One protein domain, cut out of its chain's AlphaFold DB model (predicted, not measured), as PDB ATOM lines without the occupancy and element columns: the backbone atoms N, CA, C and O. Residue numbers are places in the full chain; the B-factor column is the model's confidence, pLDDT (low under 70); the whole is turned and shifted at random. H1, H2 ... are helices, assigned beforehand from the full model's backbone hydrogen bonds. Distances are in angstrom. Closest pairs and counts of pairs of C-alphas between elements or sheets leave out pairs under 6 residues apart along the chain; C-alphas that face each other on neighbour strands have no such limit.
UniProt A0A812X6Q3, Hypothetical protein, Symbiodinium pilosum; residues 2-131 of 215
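This is residues 2 to 131 of the 215 residues of the protein "Hypothetical protein" of Symbiodinium pilosum (UniProt A0A812X6Q3). The longest helix, H7, makes the long axis, with H2 side by side with its first half; the hairpin of H3 and H4 covers this pair, H4 crossing H2 and H3 crossing the later part of H7. H1 packs on the later part of H2, while H5 makes a corner with H4 and short H6 leads round into H7. The printed part has 130 residues, seven named helices in the order H1 to H7 and no named strand: all helix. It is compact, with a radius of gyration of the C-alphas of 15.8 A and spans of 48 by 33 by 25 A.

H1, residues 2 to 11, begins with C-alpha 2 at (39.392, -40.951, -85.090). H2 is residues 25 to 39, 21.4 A long; H3, residues 42 to 55, and H4, residues 60 to 73, are each 19.9 A. H5 is residues 78 to 90, 18.7 A, and H6 residues 92 to 96. H7, residues 98 to 124, is 37.7 A long and ends with C-alpha 124 at (13.082, -56.062, -82.368).

H1 touches residues 34 to 38 of H2; their closest C-alphas, of Asp 2 and Val 37, are 6.2 A apart. H2 touches H7 at a shallow tilt of 17 degrees, the same way, with C-alphas 36 and 107 closest at 5.9 A. H2 touches H4 at a steep tilt of 51 degrees, C-alphas 31 and 70 closest at 6.5 A. H3 and H4 form a hairpin at 31 degrees, C-alphas 48 and 62 closest at 6.2 A. H3 touches H7 at a steep tilt of 55 degrees, C-alphas 49 and 118 closest at 6.4 A. H4 and H5 touch only at the corner, about perpendicular at 78 degrees, C-alphas 68 and 78 closest at 5.5 A. H6 and H7 only just touch, only at the corner, with 3 pairs of C-alphas within 8 A, those of Phe 94 and Val 100 closest at 6.9 A. In H1 to H7 every O i to N i+4 pair is within hydrogen-bond range.

The C-alphas farthest apart, of Gly 21 and Gly 126, are 48.8 A apart. The printed part has no cut. The link from H1 to H2, 13 residues, is long; the other links are tight. Mean pLDDT of the printed part is 93.6, and no printed residue is under 70.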
ATOM      1  N   ASP A   2      40.158 -41.413 -86.254       82.19
ATOM      2  CA  ASP A   2      39.392 -40.951 -85.090       82.19
ATOM      3  C   ASP A   2      40.150 -40.944 -83.752       82.19
ATOM      4  O   ASP A   2      40.159 -39.939 -83.043       82.19
ATOM      5  N   ALA A   3      40.884 -42.017 -83.435       85.12
ATOM      6  CA  ALA A   3      41.679 -42.086 -82.204       85.12
ATOM      7  C   ALA A   3      42.803 -41.032 -82.151       85.12
ATOM      8  O   ALA A   3      43.096 -40.488 -81.089       85.12
ATOM      9  N   ALA A   4      43.418 -40.718 -83.297       92.19
ATOM     10  CA  ALA A   4      44.456 -39.694 -83.374       92.19
ATOM     11  C   ALA A   4      43.857 -38.291 -83.196       92.19
ATOM     12  O   ALA A   4      44.429 -37.477 -82.480       92.19
ATOM     13  N   TYR A   5      42.679 -38.038 -83.776       94.06
ATOM     14  CA  TYR A   5      41.960 -36.773 -83.627       94.06
ATOM     15  C   TYR A   5      41.600 -36.477 -82.163       94.06
ATOM     16  O   TYR A   5      41.963 -35.425 -81.635       94.06
ATOM     17  N   LEU A   6      40.975 -37.429 -81.461       93.69
ATOM     18  CA  LEU A   6      40.632 -37.246 -80.045       93.69
ATOM     19  C   LEU A   6      41.871 -37.142 -79.152       93.69
ATOM     20  O   LEU A   6      41.877 -36.369 -78.195       93.69
ATOM     21  N   LYS A   7      42.938 -37.882 -79.477       94.44
ATOM     22  CA  LYS A   7      44.216 -37.757 -78.775       94.44
ATOM     23  C   LYS A   7      44.808 -36.359 -78.948       94.44
ATOM     24  O   LYS A   7      45.228 -35.772 -77.956       94.44
ATOM     25  N   CYS A   8      44.764 -35.800 -80.159       95.44
ATOM     26  CA  CYS A   8      45.152 -34.415 -80.387       95.44
ATOM     27  C   CYS A   8      44.343 -33.479 -79.493       95.44
ATOM     28  O   CYS A   8      44.963 -32.733 -78.750       95.44
ATOM     29  N   LEU A   9      43.005 -33.555 -79.479       95.00
ATOM     30  CA  LEU A   9      42.171 -32.715 -78.600       95.00
ATOM     31  C   LEU A   9      42.566 -32.829 -77.124       95.00
ATOM     32  O   LEU A   9      42.731 -31.814 -76.451       95.00
ATOM     33  N   GLN A  10      42.788 -34.050 -76.643       95.12
ATOM     34  CA  GLN A  10      43.218 -34.308 -75.272       95.12
ATOM     35  C   GLN A  10      44.582 -33.677 -74.951       95.12
ATOM     36  O   GLN A  10      44.767 -33.167 -73.846       95.12
ATOM     37  N   ASP A  11      45.524 -33.695 -75.895       95.88
ATOM     38  CA  ASP A  11      46.876 -33.154 -75.714       95.88
ATOM     39  C   ASP A  11      46.901 -31.616 -75.693       95.88
ATOM     40  O   ASP A  11      47.761 -31.022 -75.042       95.88
ATOM     41  N   ARG A  12      45.936 -30.962 -76.355       94.81
ATOM     42  CA  ARG A  12      45.736 -29.495 -76.338       94.81
ATOM     43  C   ARG A  12      44.685 -29.031 -75.326       94.81
ATOM     44  O   ARG A  12      44.439 -27.827 -75.249       94.81
ATOM     45  N   ARG A  13      44.098 -29.938 -74.534       94.44
ATOM     46  CA  ARG A  13      43.110 -29.586 -73.505       94.44
ATOM     47  C   ARG A  13      43.699 -28.527 -72.558       94.44
ATOM     48  O   ARG A  13      44.715 -28.796 -71.905       94.44
ATOM     49  N   PRO A  14      43.081 -27.340 -72.435       93.50
ATOM     50  CA  PRO A  14      43.554 -26.312 -71.517       93.50
ATOM     51  C   PRO A  14      43.527 -26.787 -70.061       93.50
ATOM     52  O   PRO A  14      42.620 -27.498 -69.633       93.50
ATOM     53  N   ARG A  15      44.514 -26.355 -69.265       94.00
ATOM     54  CA  ARG A  15      44.548 -26.645 -67.816       94.00
ATOM     55  C   ARG A  15      43.486 -25.878 -67.031       94.00
ATOM     56  O   ARG A  15      43.100 -26.308 -65.949       94.00
ATOM     57  N   VAL A  16      43.070 -24.727 -67.549       95.62
ATOM     58  CA  VAL A  16      42.054 -23.860 -66.954       95.62
ATOM     59  C   VAL A  16      40.923 -23.743 -67.957       95.62
ATOM     60  O   VAL A  16      41.159 -23.354 -69.099       95.62
ATOM     61  N   LEU A  17      39.720 -24.104 -67.522       96.25
ATOM     62  CA  LEU A  17      38.528 -24.027 -68.351       96.25
ATOM     63  C   LEU A  17      37.998 -22.592 -68.393       96.25
ATOM     64  O   LEU A  17      37.945 -21.902 -67.369       96.25
ATOM     65  N   GLN A  18      37.599 -22.165 -69.584       94.31
ATOM     66  CA  GLN A  18      36.973 -20.888 -69.875       94.31
ATOM     67  C   GLN A  18      35.566 -20.830 -69.263       94.31
ATOM     68  O   GLN A  18      34.795 -21.788 -69.350       94.31
ATOM     69  N   LYS A  19      35.253 -19.687 -68.641       95.31
ATOM     70  CA  LYS A  19      33.980 -19.398 -67.951       95.31
ATOM     71  C   LYS A  19      33.346 -18.068 -68.382       95.31
ATOM     72  O   LYS A  19      32.393 -17.608 -67.765       95.31
ATOM     73  N   GLU A  20      33.936 -17.412 -69.374       92.25
ATOM     74  CA  GLU A  20      33.524 -16.104 -69.885       92.25
ATOM     75  C   GLU A  20      33.913 -15.961 -71.363       92.25
ATOM     76  O   GLU A  20      34.750 -16.710 -71.859       92.25
ATOM     77  N   GLY A  21      33.322 -14.999 -72.077       88.25
ATOM     78  CA  GLY A  21      33.572 -14.768 -73.504       88.25
ATOM     79  C   GLY A  21      32.878 -15.755 -74.456       88.25
ATOM     80  O   GLY A  21      32.538 -16.879 -74.103       88.25
ATOM     81  N   LYS A  22      32.649 -15.339 -75.699       87.50
ATOM     82  CA  LYS A  22      31.884 -16.141 -76.664       87.50
ATOM     83  C   LYS A  22      32.683 -17.336 -77.181       87.50
ATOM     84  O   LYS A  22      33.888 -17.233 -77.402       87.50
ATOM     85  N   MET A  23      31.982 -18.433 -77.453       90.31
ATOM     86  CA  MET A  23      32.537 -19.534 -78.232       90.31
ATOM     87  C   MET A  23      32.730 -19.080 -79.681       90.31
ATOM     88  O   MET A  23      31.805 -18.548 -80.298       90.31
ATOM     89  N   SER A  24      33.939 -19.246 -80.217       92.00
ATOM     90  CA  SER A  24      34.201 -18.895 -81.610       92.00
ATOM     91  C   SER A  24      33.551 -19.909 -82.551       92.00
ATOM     92  O   SER A  24      33.322 -21.067 -82.201       92.00
ATOM     93  N   ARG A  25      33.304 -19.476 -83.787       92.06
ATOM     94  CA  ARG A  25      32.804 -20.330 -84.866       92.06
ATOM     95  C   ARG A  25      33.623 -21.614 -85.039       92.06
ATOM     96  O   ARG A  25      33.048 -22.694 -85.154       92.06
ATOM     97  N   ASP A  26      34.947 -21.496 -85.041       94.25
ATOM     98  CA  ASP A  26      35.846 -22.635 -85.255       94.25
ATOM     99  C   ASP A  26      35.736 -23.657 -84.120       94.25
ATOM    100  O   ASP A  26      35.722 -24.859 -84.376       94.25
ATOM    101  N   VAL A  27      35.561 -23.190 -82.879       94.19
ATOM    102  CA  VAL A  27      35.326 -24.071 -81.728       94.19
ATOM    103  C   VAL A  27      33.986 -24.794 -81.856       94.19
ATOM    104  O   VAL A  27      33.920 -25.980 -81.553       94.19
ATOM    105  N   VAL A  28      32.929 -24.138 -82.349       93.06
ATOM    106  CA  VAL A  28      31.635 -24.805 -82.582       93.06
ATOM    107  C   VAL A  28      31.755 -25.903 -83.639       93.06
ATOM    108  O   VAL A  28      31.214 -26.994 -83.460       93.06
ATOM    109  N   LEU A  29      32.473 -25.650 -84.735       95.06
ATOM    110  CA  LEU A  29      32.713 -26.671 -85.757       95.06
ATOM    111  C   LEU A  29      33.522 -27.849 -85.197       95.06
ATOM    112  O   LEU A  29      33.157 -29.003 -85.426       95.06
ATOM    113  N   GLU A  30      34.574 -27.566 -84.424       96.31
ATOM    114  CA  GLU A  30      35.405 -28.588 -83.781       96.31
ATOM    115  C   GLU A  30      34.621 -29.393 -82.731       96.31
ATOM    116  O   GLU A  30      34.775 -30.612 -82.658       96.31
ATOM    117  N   PHE A  31      33.718 -28.744 -81.987       95.88
ATOM    118  CA  PHE A  31      32.782 -29.388 -81.064       95.88
ATOM    119  C   PHE A  31      31.882 -30.384 -81.790       95.88
ATOM    120  O   PHE A  31      31.822 -31.550 -81.406       95.88
ATOM    121  N   LEU A  32      31.220 -29.960 -82.871       95.44
ATOM    122  CA  LEU A  32      30.294 -30.820 -83.613       95.44
ATOM    123  C   LEU A  32      31.008 -32.026 -84.238       95.44
ATOM    124  O   LEU A  32      30.469 -33.135 -84.225       95.44
ATOM    125  N   GLU A  33      32.225 -31.842 -84.757       96.88
ATOM    126  CA  GLU A  33      33.032 -32.960 -85.257       96.88
ATOM    127  C   GLU A  33      33.488 -33.878 -84.114       96.88
ATOM    128  O   GLU A  33      33.380 -35.097 -84.226       96.88
ATOM    129  N   ALA A  34      33.932 -33.321 -82.985       97.19
ATOM    130  CA  ALA A  34      34.355 -34.104 -81.831       97.19
ATOM    131  C   ALA A  34      33.221 -34.921 -81.212       97.19
ATOM    132  O   ALA A  34      33.450 -36.081 -80.868       97.19
ATOM    133  N   CYS A  35      32.005 -34.379 -81.141       96.69
ATOM    134  CA  CYS A  35      30.825 -35.132 -80.730       96.69
ATOM    135  C   CYS A  35      30.531 -36.286 -81.696       96.69
ATOM    136  O   CYS A  35      30.315 -37.404 -81.230       96.69
ATOM    137  N   ASN A  36      30.583 -36.062 -83.019       96.06
ATOM    138  CA  ASN A  36      30.412 -37.140 -84.004       96.06
ATOM    139  C   ASN A  36      31.422 -38.271 -83.767       96.06
ATOM    140  O   ASN A  36      31.027 -39.420 -83.588       96.06
ATOM    141  N   VAL A  37      32.710 -37.925 -83.684       96.62
ATOM    142  CA  VAL A  37      33.790 -38.898 -83.480       96.62
ATOM    143  C   VAL A  37      33.644 -39.631 -82.141       96.62
ATOM    144  O   VAL A  37      33.855 -40.840 -82.072       96.62
ATOM    145  N   LYS A  38      33.263 -38.924 -81.070       96.31
ATOM    146  CA  LYS A  38      33.013 -39.521 -79.750       96.31
ATOM    147  C   LYS A  38      31.844 -40.499 -79.768       96.31
ATOM    148  O   LYS A  38      31.956 -41.558 -79.159       96.31
ATOM    149  N   MET A  39      30.752 -40.174 -80.461       96.25
ATOM    150  CA  MET A  39      29.598 -41.070 -80.571       96.25
ATOM    151  C   MET A  39      29.949 -42.391 -81.248       96.25
ATOM    152  O   MET A  39      29.358 -43.404 -80.895       96.25
ATOM    153  N   ASP A  40      30.918 -42.409 -82.163       95.94
ATOM    154  CA  ASP A  40      31.358 -43.624 -82.859       95.94
ATOM    155  C   ASP A  40      32.286 -44.521 -82.026       95.94
ATOM    156  O   ASP A  40      32.587 -45.648 -82.430       95.94
ATOM    157  N   LEU A  41      32.731 -44.068 -80.851       95.88
ATOM    158  CA  LEU A  41      33.611 -44.867 -80.008       95.88
ATOM    159  C   LEU A  41      32.887 -46.096 -79.436       95.88
ATOM    160  O   LEU A  41      31.773 -45.960 -78.917       95.88
ATOM    161  N   PRO A  42      33.521 -47.287 -79.438       96.31
ATOM    162  CA  PRO A  42      32.913 -48.511 -78.917       96.31
ATOM    163  C   PRO A  42      32.400 -48.383 -77.479       96.31
ATOM    164  O   PRO A  42      31.321 -48.875 -77.159       96.31
ATOM    165  N   GLU A  43      33.135 -47.689 -76.611       96.62
ATOM    166  CA  GLU A  43      32.742 -47.471 -75.220       96.62
ATOM    167  C   GLU A  43      31.499 -46.582 -75.079       96.62
ATOM    168  O   GLU A  43      30.679 -46.812 -74.189       96.62
ATOM    169  N   VAL A  44      31.320 -45.598 -75.966       97.31
ATOM    170  CA  VAL A  44      30.128 -44.738 -75.985       97.31
ATOM    171  C   VAL A  44      28.945 -45.516 -76.550       97.31
ATOM    172  O   VAL A  44      27.869 -45.508 -75.957       97.31
ATOM    173  N   GLN A  45      29.158 -46.267 -77.631       97.69
ATOM    174  CA  GLN A  45      28.154 -47.151 -78.223       97.69
ATOM    175  C   GLN A  45      27.631 -48.182 -77.209       97.69
ATOM    176  O   GLN A  45      26.426 -48.427 -77.133       97.69
ATOM    177  N   GLU A  46      28.517 -48.738 -76.380       98.00
ATOM    178  CA  GLU A  46      28.139 -49.668 -75.315       98.00
ATOM    179  C   GLU A  46      27.357 -48.976 -74.189       98.00
ATOM    180  O   GLU A  46      26.330 -49.495 -73.746       98.00
ATOM    181  N   LYS A  47      27.769 -47.774 -73.757       98.06
ATOM    182  CA  LYS A  47      26.999 -46.975 -72.784       98.06
ATOM    183  C   LYS A  47      25.583 -46.676 -73.291       98.06
ATOM    184  O   LYS A  47      24.627 -46.846 -72.532       98.06
ATOM    185  N   LEU A  48      25.448 -46.255 -74.552       98.12
ATOM    186  CA  LEU A  48      24.158 -45.972 -75.195       98.12
ATOM    187  C   LEU A  48      23.274 -47.222 -75.206       98.12
ATOM    188  O   LEU A  48      22.134 -47.173 -74.743       98.12
ATOM    189  N   ARG A  49      23.817 -48.354 -75.670       98.00
ATOM    190  CA  ARG A  49      23.099 -49.632 -75.728       98.00
ATOM    191  C   ARG A  49      22.638 -50.080 -74.349       98.00
ATOM    192  O   ARG A  49      21.473 -50.430 -74.187       98.00
ATOM    193  N   ARG A  50      23.526 -50.044 -73.352       98.25
ATOM    194  CA  ARG A  50      23.184 -50.398 -71.973       98.25
ATOM    195  C   ARG A  50      22.040 -49.528 -71.456       98.25
ATOM    196  O   ARG A  50      21.064 -50.063 -70.941       98.25
ATOM    197  N   LYS A  51      22.119 -48.209 -71.656       98.12
ATOM    198  CA  LYS A  51      21.087 -47.277 -71.194       98.12
ATOM    199  C   LYS A  51      19.733 -47.525 -71.865       98.12
ATOM    200  O   LYS A  51      18.710 -47.479 -71.188       98.12
ATOM    201  N   ILE A  52      19.724 -47.821 -73.164       98.12
ATOM    202  CA  ILE A  52      18.508 -48.198 -73.898       98.12
ATOM    203  C   ILE A  52      17.924 -49.491 -73.328       98.12
ATOM    204  O   ILE A  52      16.744 -49.521 -72.999       98.12
ATOM    205  N   THR A  53      18.741 -50.528 -73.136       97.88
ATOM    206  CA  THR A  53      18.282 -51.806 -72.569       97.88
ATOM    207  C   THR A  53      17.692 -51.645 -71.167       97.88
ATOM    208  O   THR A  53      16.717 -52.310 -70.832       97.88
ATOM    209  N   GLU A  54      18.272 -50.763 -70.349       97.88
ATOM    210  CA  GLU A  54      17.809 -50.474 -68.988       97.88
ATOM    211  C   GLU A  54      16.503 -49.671 -68.942       97.88
ATOM    212  O   GLU A  54      15.735 -49.822 -67.997       97.88
ATOM    213  N   THR A  55      16.278 -48.772 -69.905       97.81
ATOM    214  CA  THR A  55      15.223 -47.745 -69.799       97.81
ATOM    215  C   THR A  55      14.156 -47.810 -70.876       97.81
ATOM    216  O   THR A  55      13.177 -47.082 -70.765       97.81
ATOM    217  N   GLY A  56      14.348 -48.589 -71.942       97.00
ATOM    218  CA  GLY A  56      13.452 -48.620 -73.099       97.00
ATOM    219  C   GLY A  56      13.300 -47.276 -73.826       97.00
ATOM    220  O   GLY A  56      12.392 -47.125 -74.643       97.00
ATOM    221  N   ALA A  57      14.148 -46.287 -73.527       97.25
ATOM    222  CA  ALA A  57      14.012 -44.902 -73.966       97.25
ATOM    223  C   ALA A  57      15.279 -44.392 -74.667       97.25
ATOM    224  O   ALA A  57      16.323 -45.050 -74.674       97.25
ATOM    225  N   LEU A  58      15.199 -43.198 -75.263       96.06
ATOM    226  CA  LEU A  58      16.373 -42.542 -75.838       96.06
ATOM    227  C   LEU A  58      17.404 -42.221 -74.738       96.06
ATOM    228  O   LEU A  58      17.045 -41.659 -73.703       96.06
ATOM    229  N   PRO A  59      18.695 -42.531 -74.948       95.94
ATOM    230  CA  PRO A  59      19.729 -42.386 -73.929       95.94
ATOM    231  C   PRO A  59      20.273 -40.946 -73.865       95.94
ATOM    232  O   PRO A  59      21.481 -40.729 -73.955       95.94
ATOM    233  N   GLU A  60      19.392 -39.955 -73.691       93.56
ATOM    234  CA  GLU A  60      19.751 -38.525 -73.687       93.56
ATOM    235  C   GLU A  60      20.837 -38.195 -72.659       93.56
ATOM    236  O   GLU A  60      21.724 -37.392 -72.927       93.56
ATOM    237  N   THR A  61      20.831 -38.873 -71.507       95.31
ATOM    238  CA  THR A  61      21.858 -38.686 -70.474       95.31
ATOM    239  C   THR A  61      23.257 -39.013 -70.987       95.31
ATOM    240  O   THR A  61      24.196 -38.292 -70.683       95.31
ATOM    241  N   VAL A  62      23.402 -40.060 -71.806       96.75
ATOM    242  CA  VAL A  62      24.701 -40.458 -72.369       96.75
ATOM    243  C   VAL A  62      25.123 -39.497 -73.482       96.75
ATOM    244  O   VAL A  62      26.298 -39.160 -73.585       96.75
ATOM    245  N   ALA A  63      24.179 -39.014 -74.295       93.50
ATOM    246  CA  ALA A  63      24.469 -37.982 -75.291       93.50
ATOM    247  C   ALA A  63      24.929 -36.668 -74.630       93.50
ATOM    248  O   ALA A  63      25.879 -36.041 -75.096       93.50
ATOM    249  N   ASN A  64      24.311 -36.294 -73.506       94.56
ATOM    250  CA  ASN A  64      24.720 -35.139 -72.711       94.56
ATOM    251  C   ASN A  64      26.103 -35.345 -72.077       94.56
ATOM    252  O   ASN A  64      26.923 -34.440 -72.158       94.56
ATOM    253  N   GLU A  65      26.420 -36.537 -71.553       96.75
ATOM    254  CA  GLU A  65      27.784 -36.859 -71.092       96.75
ATOM    255  C   GLU A  65      28.824 -36.651 -72.207       96.75
ATOM    256  O   GLU A  65      29.886 -36.082 -71.970       96.75
ATOM    257  N   VAL A  66      28.516 -37.070 -73.442       96.50
ATOM    258  CA  VAL A  66      29.402 -36.851 -74.599       96.50
ATOM    259  C   VAL A  66      29.577 -35.361 -74.888       96.50
ATOM    260  O   VAL A  66      30.698 -34.927 -75.151       96.50
ATOM    261  N   HIS A  67      28.501 -34.572 -74.839       94.75
ATOM    262  CA  HIS A  67      28.597 -33.118 -74.984       94.75
ATOM    263  C   HIS A  67      29.492 -32.512 -73.899       94.75
ATOM    264  O   HIS A  67      30.415 -31.770 -74.230       94.75
ATOM    265  N   ASP A  68      29.263 -32.861 -72.635       97.06
ATOM    266  CA  ASP A  68      29.998 -32.337 -71.481       97.06
ATOM    267  C   ASP A  68      31.496 -32.658 -71.582       97.06
ATOM    268  O   ASP A  68      32.341 -31.769 -71.461       97.06
ATOM    269  N   GLU A  69      31.838 -33.913 -71.896       96.38
ATOM    270  CA  GLU A  69      33.225 -34.336 -72.109       96.38
ATOM    271  C   GLU A  69      33.897 -33.536 -73.235       96.38
ATOM    272  O   GLU A  69      35.052 -33.121 -73.103       96.38
ATOM    273  N   VAL A  70      33.197 -33.315 -74.354       96.75
ATOM    274  CA  VAL A  70      33.742 -32.568 -75.496       96.75
ATOM    275  C   VAL A  70      33.896 -31.079 -75.171       96.75
ATOM    276  O   VAL A  70      34.911 -30.496 -75.554       96.75
ATOM    277  N   MET A  71      32.972 -30.469 -74.417       95.62
ATOM    278  CA  MET A  71      33.124 -29.082 -73.947       95.62
ATOM    279  C   MET A  71      34.410 -28.914 -73.146       95.62
ATOM    280  O   MET A  71      35.217 -28.024 -73.428       95.62
ATOM    281  N   GLU A  72      34.640 -29.806 -72.183       96.00
ATOM    282  CA  GLU A  72      35.836 -29.742 -71.353       96.00
ATOM    283  C   GLU A  72      37.120 -30.010 -72.145       96.00
ATOM    284  O   GLU A  72      38.154 -29.396 -71.862       96.00
ATOM    285  N   LEU A  73      37.077 -30.910 -73.135       95.69
ATOM    286  CA  LEU A  73      38.200 -31.162 -74.047       95.69
ATOM    287  C   LEU A  73      38.578 -29.909 -74.841       95.69
ATOM    288  O   LEU A  73      39.765 -29.646 -75.038       95.69
ATOM    289  N   LEU A  74      37.583 -29.126 -75.252       95.88
ATOM    290  CA  LEU A  74      37.775 -27.855 -75.950       95.88
ATOM    291  C   LEU A  74      38.055 -26.681 -75.006       95.88
ATOM    292  O   LEU A  74      38.274 -25.562 -75.464       95.88
ATOM    293  N   GLY A  75      38.121 -26.937 -73.698       96.12
ATOM    294  CA  GLY A  75      38.535 -25.955 -72.707       96.12
ATOM    295  C   GLY A  75      37.411 -25.105 -72.138       96.12
ATOM    296  O   GLY A  75      37.712 -24.066 -71.564       96.12
ATOM    297  N   PHE A  76      36.152 -25.518 -72.257       97.06
ATOM    298  CA  PHE A  76      35.008 -24.821 -71.666       97.06
ATOM    299  C   PHE A  76      34.541 -25.544 -70.406       97.06
ATOM    300  O   PHE A  76      34.533 -26.770 -70.340       97.06
ATOM    301  N   GLU A  77      34.162 -24.779 -69.383       97.06
ATOM    302  CA  GLU A  77      33.423 -25.338 -68.251       97.06
ATOM    303  C   GLU A  77      32.031 -25.762 -68.734       97.06
ATOM    304  O   GLU A  77      31.456 -25.094 -69.589       97.06
ATOM    305  N   VAL A  78      31.506 -26.880 -68.232       95.38
ATOM    306  CA  VAL A  78      30.293 -27.516 -68.768       95.38
ATOM    307  C   VAL A  78      29.097 -26.564 -68.769       95.38
ATOM    308  O   VAL A  78      28.506 -26.332 -69.825       95.38
ATOM    309  N   ALA A  79      28.752 -25.973 -67.621       94.56
ATOM    310  CA  ALA A  79      27.595 -25.084 -67.531       94.56
ATOM    311  C   ALA A  79      27.759 -23.855 -68.440       94.56
ATOM    312  O   ALA A  79      26.812 -23.449 -69.120       94.56
ATOM    313  N   TYR A  80      28.974 -23.312 -68.507       94.06
ATOM    314  CA  TYR A  80      29.315 -22.206 -69.393       94.06
ATOM    315  C   TYR A  80      29.263 -22.569 -70.889       94.06
ATOM    316  O   TYR A  80      28.783 -21.795 -71.718       94.06
ATOM    317  N   GLY A  81      29.732 -23.759 -71.262       93.38
ATOM    318  CA  GLY A  81      29.671 -24.271 -72.628       93.38
ATOM    319  C   GLY A  81      28.228 -24.425 -73.106       93.38
ATOM    320  O   GLY A  81      27.890 -23.980 -74.206       93.38
ATOM    321  N   HIS A  82      27.349 -24.959 -72.252       91.81
ATOM    322  CA  HIS A  82      25.912 -25.050 -72.535       91.81
ATOM    323  C   HIS A  82      25.263 -23.680 -72.716       91.81
ATOM    324  O   HIS A  82      24.489 -23.500 -73.658       91.81
ATOM    325  N   SER A  83      25.595 -22.694 -71.872       91.50
ATOM    326  CA  SER A  83      25.061 -21.338 -72.046       91.50
ATOM    327  C   SER A  83      25.539 -20.713 -73.358       91.50
ATOM    328  O   SER A  83      24.731 -20.138 -74.086       91.50
ATOM    329  N   CYS A  84      26.816 -20.903 -73.715       89.62
ATOM    330  CA  CYS A  84      27.349 -20.467 -75.004       89.62
ATOM    331  C   CYS A  84      26.593 -21.105 -76.175       89.62
ATOM    332  O   CYS A  84      26.241 -20.400 -77.115       89.62
ATOM    333  N   PHE A  85      26.301 -22.408 -76.127       85.62
ATOM    334  CA  PHE A  85      25.558 -23.093 -77.190       85.62
ATOM    335  C   PHE A  85      24.097 -22.650 -77.292       85.62
ATOM    336  O   PHE A  85      23.576 -22.523 -78.402       85.62
ATOM    337  N   ALA A  86      23.440 -22.381 -76.163       86.19
ATOM    338  CA  ALA A  86      22.083 -21.844 -76.150       86.19
ATOM    339  C   ALA A  86      22.027 -20.458 -76.815       86.19
ATOM    340  O   ALA A  86      21.173 -20.211 -77.669       86.19
ATOM    341  N   GLU A  87      22.977 -19.576 -76.490       84.44
ATOM    342  CA  GLU A  87      23.130 -18.279 -77.160       84.44
ATOM    343  C   GLU A  87      23.458 -18.445 -78.648       84.44
ATOM    344  O   GLU A  87      22.891 -17.752 -79.496       84.44
ATOM    345  N   PHE A  88      24.336 -19.397 -78.975       80.56
ATOM    346  CA  PHE A  88      24.753 -19.672 -80.344       80.56
ATOM    347  C   PHE A  88      23.569 -20.106 -81.219       80.56
ATOM    348  O   PHE A  88      23.381 -19.568 -82.313       80.56
ATOM    349  N   GLY A  89      22.718 -21.004 -80.713       78.69
ATOM    350  CA  GLY A  89      21.513 -21.476 -81.400       78.69
ATOM    351  C   GLY A  89      20.437 -20.401 -81.594       78.69
ATOM    352  O   GLY A  89      19.642 -20.500 -82.527       78.69
ATOM    353  N   ALA A  90      20.426 -19.358 -80.760       83.12
ATOM    354  CA  ALA A  90      19.524 -18.211 -80.891       83.12
ATOM    355  C   ALA A  90      20.086 -17.084 -81.783       83.12
ATOM    356  O   ALA A  90      19.376 -16.121 -82.088       83.12
ATOM    357  N   SER A  91      21.354 -17.168 -82.196       81.31
ATOM    358  CA  SER A  91      22.023 -16.101 -82.941       81.31
ATOM    359  C   SER A  91      21.625 -16.070 -84.426       81.31
ATOM    360  O   SER A  91      21.562 -17.094 -85.109       81.31
ATOM    361  N   GLN A  92      21.404 -14.864 -84.964       79.50
ATOM    362  CA  GLN A  92      21.183 -14.662 -86.408       79.50
ATOM    363  C   GLN A  92      22.427 -15.001 -87.242       79.50
ATOM    364  O   GLN A  92      22.309 -15.433 -88.386       79.50
ATOM    365  N   GLU A  93      23.614 -14.836 -86.655       75.62
ATOM    366  CA  GLU A  93      24.897 -15.166 -87.276       75.62
ATOM    367  C   GLU A  93      24.929 -16.640 -87.700       75.62
ATOM    368  O   GLU A  93      25.150 -16.939 -88.875       75.62
ATOM    369  N   PHE A  94      24.555 -17.553 -86.798       71.50
ATOM    370  CA  PHE A  94      24.457 -18.978 -87.103       71.50
ATOM    371  C   PHE A  94      23.349 -19.311 -88.108       71.50
ATOM    372  O   PHE A  94      23.572 -20.112 -89.013       71.50
ATOM    373  N   ALA A  95      22.175 -18.676 -88.001       77.56
ATOM    374  CA  ALA A  95      21.073 -18.914 -88.938       77.56
ATOM    375  C   ALA A  95      21.478 -18.647 -90.404       77.56
ATOM    376  O   ALA A  95      20.927 -19.252 -91.326       77.56
ATOM    377  N   SER A  96      22.461 -17.766 -90.611       87.38
ATOM    378  CA  SER A  96      23.029 -17.451 -91.923       87.38
ATOM    379  C   SER A  96      24.281 -18.264 -92.299       87.38
ATOM    380  O   SER A  96      24.629 -18.322 -93.484       87.38
ATOM    381  N   ASP A  97      24.940 -18.930 -91.342       92.75
ATOM    382  CA  ASP A  97      26.162 -19.701 -91.580       92.75
ATOM    383  C   ASP A  97      25.858 -21.120 -92.080       92.75
ATOM    384  O   ASP A  97      25.524 -22.045 -91.335       92.75
ATOM    385  N   LYS A  98      26.030 -21.309 -93.389       93.38
ATOM    386  CA  LYS A  98      25.751 -22.581 -94.064       93.38
ATOM    387  C   LYS A  98      26.654 -23.726 -93.615       93.38
ATOM    388  O   LYS A  98      26.224 -24.877 -93.675       93.38
ATOM    389  N   GLU A  99      27.897 -23.453 -93.229       94.88
ATOM    390  CA  GLU A  99      28.836 -24.512 -92.855       94.88
ATOM    391  C   GLU A  99      28.512 -25.037 -91.465       94.88
ATOM    392  O   GLU A  99      28.380 -26.249 -91.293       94.88
ATOM    393  N   VAL A 100      28.289 -24.142 -90.501       91.69
ATOM    394  CA  VAL A 100      27.900 -24.574 -89.160       91.69
ATOM    395  C   VAL A 100      26.521 -25.236 -89.209       91.69
ATOM    396  O   VAL A 100      26.330 -26.280 -88.590       91.69
ATOM    397  N   ALA A 101      25.573 -24.718 -90.004       90.69
ATOM    398  CA  ALA A 101      24.273 -25.366 -90.193       90.69
ATOM    399  C   ALA A 101      24.411 -26.785 -90.773       90.69
ATOM    400  O   ALA A 101      23.741 -27.716 -90.319       90.69
ATOM    401  N   LYS A 102      25.317 -26.982 -91.741       93.38
ATOM    402  CA  LYS A 102      25.622 -28.301 -92.309       93.38
ATOM    403  C   LYS A 102      26.282 -29.228 -91.282       93.38
ATOM    404  O   LYS A 102      25.896 -30.392 -91.200       93.38
ATOM    405  N   ALA A 103      27.244 -28.733 -90.504       93.94
ATOM    406  CA  ALA A 103      27.902 -29.498 -89.446       93.94
ATOM    407  C   ALA A 103      26.903 -29.916 -88.356       93.94
ATOM    408  O   ALA A 103      26.878 -31.076 -87.949       93.94
ATOM    409  N   TYR A 104      26.010 -29.008 -87.956       91.69
ATOM    410  CA  TYR A 104      24.961 -29.283 -86.980       91.69
ATOM    411  C   TYR A 104      23.944 -30.299 -87.511       91.69
ATOM    412  O   TYR A 104      23.584 -31.243 -86.809       91.69
ATOM    413  N   ALA A 105      23.522 -30.165 -88.772       92.06
ATOM    414  CA  ALA A 105      22.652 -31.145 -89.418       92.06
ATOM    415  C   ALA A 105      23.307 -32.533 -89.494       92.06
ATOM    416  O   ALA A 105      22.628 -33.534 -89.262       92.06
ATOM    417  N   ARG A 106      24.620 -32.600 -89.766       94.69
ATOM    418  CA  ARG A 106      25.394 -33.850 -89.735       94.69
ATOM    419  C   ARG A 106      25.413 -34.448 -88.330       94.69
ATOM    420  O   ARG A 106      25.043 -35.606 -88.194       94.69
ATOM    421  N   TRP A 107      25.759 -33.663 -87.307       93.94
ATOM    422  CA  TRP A 107      25.738 -34.100 -85.907       93.94
ATOM    423  C   TRP A 107      24.370 -34.647 -85.489       93.94
ATOM    424  O   TRP A 107      24.258 -35.777 -85.014       93.94
ATOM    425  N   ARG A 108      23.303 -33.873 -85.718       92.88
ATOM    426  CA  ARG A 108      21.937 -34.277 -85.375       92.88
ATOM    427  C   ARG A 108      21.525 -35.546 -86.116       92.88
ATOM    428  O   ARG A 108      20.916 -36.423 -85.514       92.88
ATOM    429  N   GLY A 109      21.829 -35.631 -87.411       93.44
ATOM    430  CA  GLY A 109      21.517 -36.797 -88.232       93.44
ATOM    431  C   GLY A 109      22.234 -38.052 -87.740       93.44
ATOM    432  O   GLY A 109      21.582 -39.065 -87.518       93.44
ATOM    433  N   HIS A 110      23.543 -37.946 -87.507       94.88
ATOM    434  CA  HIS A 110      24.406 -39.043 -87.065       94.88
ATOM    435  C   HIS A 110      24.030 -39.567 -85.676       94.88
ATOM    436  O   HIS A 110      23.748 -40.751 -85.505       94.88
ATOM    437  N   SER A 111      23.928 -38.670 -84.691       94.50
ATOM    438  CA  SER A 111      23.520 -39.028 -83.325       94.50
ATOM    439  C   SER A 111      22.128 -39.669 -83.289       94.50
ATOM    440  O   SER A 111      21.942 -40.704 -82.648       94.50
ATOM    441  N   SER A 112      21.162 -39.105 -84.025       93.94
ATOM    442  CA  SER A 112      19.812 -39.673 -84.133       93.94
ATOM    443  C   SER A 112      19.833 -41.049 -84.790       93.94
ATOM    444  O   SER A 112      19.157 -41.957 -84.318       93.94
ATOM    445  N   GLU A 113      20.611 -41.230 -85.859       93.75
ATOM    446  CA  GLU A 113      20.726 -42.511 -86.551       93.75
ATOM    447  C   GLU A 113      21.252 -43.613 -85.634       93.75
ATOM    448  O   GLU A 113      20.638 -44.678 -85.565       93.75
ATOM    449  N   ILE A 114      22.324 -43.342 -84.886       95.38
ATOM    450  CA  ILE A 114      22.888 -44.286 -83.912       95.38
ATOM    451  C   ILE A 114      21.839 -44.661 -82.861       95.38
ATOM    452  O   ILE A 114      21.558 -45.845 -82.658       95.38
ATOM    453  N   MET A 115      21.235 -43.663 -82.208       96.19
ATOM    454  CA  MET A 115      20.301 -43.901 -81.106       96.19
ATOM    455  C   MET A 115      19.025 -44.607 -81.574       96.19
ATOM    456  O   MET A 115      18.604 -45.579 -80.950       96.19
ATOM    457  N   PHE A 116      18.428 -44.176 -82.689       96.62
ATOM    458  CA  PHE A 116      17.227 -44.814 -83.231       96.62
ATOM    459  C   PHE A 116      17.500 -46.220 -83.740       96.62
ATOM    460  O   PHE A 116      16.653 -47.089 -83.561       96.62
ATOM    461  N   LYS A 117      18.673 -46.472 -84.332       95.00
ATOM    462  CA  LYS A 117      19.066 -47.827 -84.716       95.00
ATOM    463  C   LYS A 117      19.142 -48.736 -83.490       95.00
ATOM    464  O   LYS A 117      18.567 -49.817 -83.511       95.00
ATOM    465  N   MET A 118      19.815 -48.311 -82.421       96.88
ATOM    466  CA  MET A 118      19.921 -49.121 -81.202       96.88
ATOM    467  C   MET A 118      18.571 -49.354 -80.526       96.88
ATOM    468  O   MET A 118      18.295 -50.467 -80.086       96.88
ATOM    469  N   LEU A 119      17.729 -48.321 -80.459       97.12
ATOM    470  CA  LEU A 119      16.388 -48.425 -79.890       97.12
ATOM    471  C   LEU A 119      15.513 -49.385 -80.712       97.12
ATOM    472  O   LEU A 119      14.796 -50.209 -80.147       97.12
ATOM    473  N   TYR A 120      15.634 -49.330 -82.040       95.81
ATOM    474  CA  TYR A 120      14.968 -50.257 -82.947       95.81
ATOM    475  C   TYR A 120      15.453 -51.701 -82.755       95.81
ATOM    476  O   TYR A 120      14.632 -52.607 -82.641       95.81
ATOM    477  N   ASP A 121      16.770 -51.917 -82.672       95.56
ATOM    478  CA  ASP A 121      17.372 -53.238 -82.442       95.56
ATOM    479  C   ASP A 121      16.917 -53.834 -81.090       95.56
ATOM    480  O   ASP A 121      16.621 -55.029 -80.998       95.56
ATOM    481  N   TYR A 122      16.804 -53.000 -80.049       97.44
ATOM    482  CA  TYR A 122      16.272 -53.386 -78.739       97.44
ATOM    483  C   TYR A 122      14.800 -53.820 -78.824       97.44
ATOM    484  O   TYR A 122      14.458 -54.913 -78.372       97.44
ATOM    485  N   TRP A 123      13.946 -53.022 -79.471       96.06
ATOM    486  CA  TRP A 123      12.533 -53.359 -79.675       96.06
ATOM    487  C   TRP A 123      12.348 -54.656 -80.475       96.06
ATOM    488  O   TRP A 123      11.591 -55.537 -80.073       96.06
ATOM    489  N   GLN A 124      13.102 -54.833 -81.564       94.50
ATOM    490  CA  GLN A 124      13.082 -56.062 -82.368       94.50
ATOM    491  C   GLN A 124      13.525 -57.304 -81.585       94.50
ATOM    492  O   GLN A 124      13.116 -58.416 -81.909       94.50
ATOM    493  N   SER A 125      14.333 -57.119 -80.540       96.12
ATOM    494  CA  SER A 125      14.768 -58.193 -79.643       96.12
ATOM    495  C   SER A 125      13.753 -58.504 -78.532       96.12
ATOM    496  O   SER A 125      14.057 -59.289 -77.635       96.12
ATOM    497  N   GLY A 126      12.556 -57.905 -78.576       96.12
ATOM    498  CA  GLY A 126      11.493 -58.080 -77.581       96.12
ATOM    499  C   GLY A 126      11.525 -57.067 -76.434       96.12
ATOM    500  O   GLY A 126      10.850 -57.275 -75.430       96.12
ATOM    501  N   GLY A 127      12.315 -55.997 -76.560       96.94
ATOM    502  CA  GLY A 127      12.375 -54.917 -75.581       96.94
ATOM    503  C   GLY A 127      11.096 -54.074 -75.530       96.94
ATOM    504  O   GLY A 127      10.464 -53.818 -76.558       96.94
ATOM    505  N   GLU A 128      10.732 -53.607 -74.334       96.75
ATOM    506  CA  GLU A 128       9.582 -52.722 -74.127       96.75
ATOM    507  C   GLU A 128       9.995 -51.256 -74.303       96.75
ATOM    508  O   GLU A 128      10.946 -50.781 -73.686       96.75
ATOM    509  N   LEU A 129       9.284 -50.523 -75.162       95.94
ATOM    510  CA  LEU A 129       9.594 -49.126 -75.457       95.94
ATOM    511  C   LEU A 129       8.887 -48.170 -74.490       95.94
ATOM    512  O   LEU A 129       7.668 -48.202 -74.340       95.94
ATOM    513  N   HIS A 130       9.648 -47.233 -73.935       96.56
ATOM    514  CA  HIS A 130       9.177 -46.159 -73.061       96.56
ATOM    515  C   HIS A 130       9.429 -44.797 -73.715       96.56
ATOM    516  O   HIS A 130      10.159 -43.949 -73.203       96.56
ATOM    517  N   VAL A 131       8.840 -44.603 -74.894       94.31
ATOM    518  CA  VAL A 131       8.985 -43.387 -75.703       94.31
ATOM    519  C   VAL A 131       7.631 -42.883 -76.187       94.31
ATOM    520  O   VAL A 131       6.672 -43.648 -76.293       94.31
TER     521      VAL A 131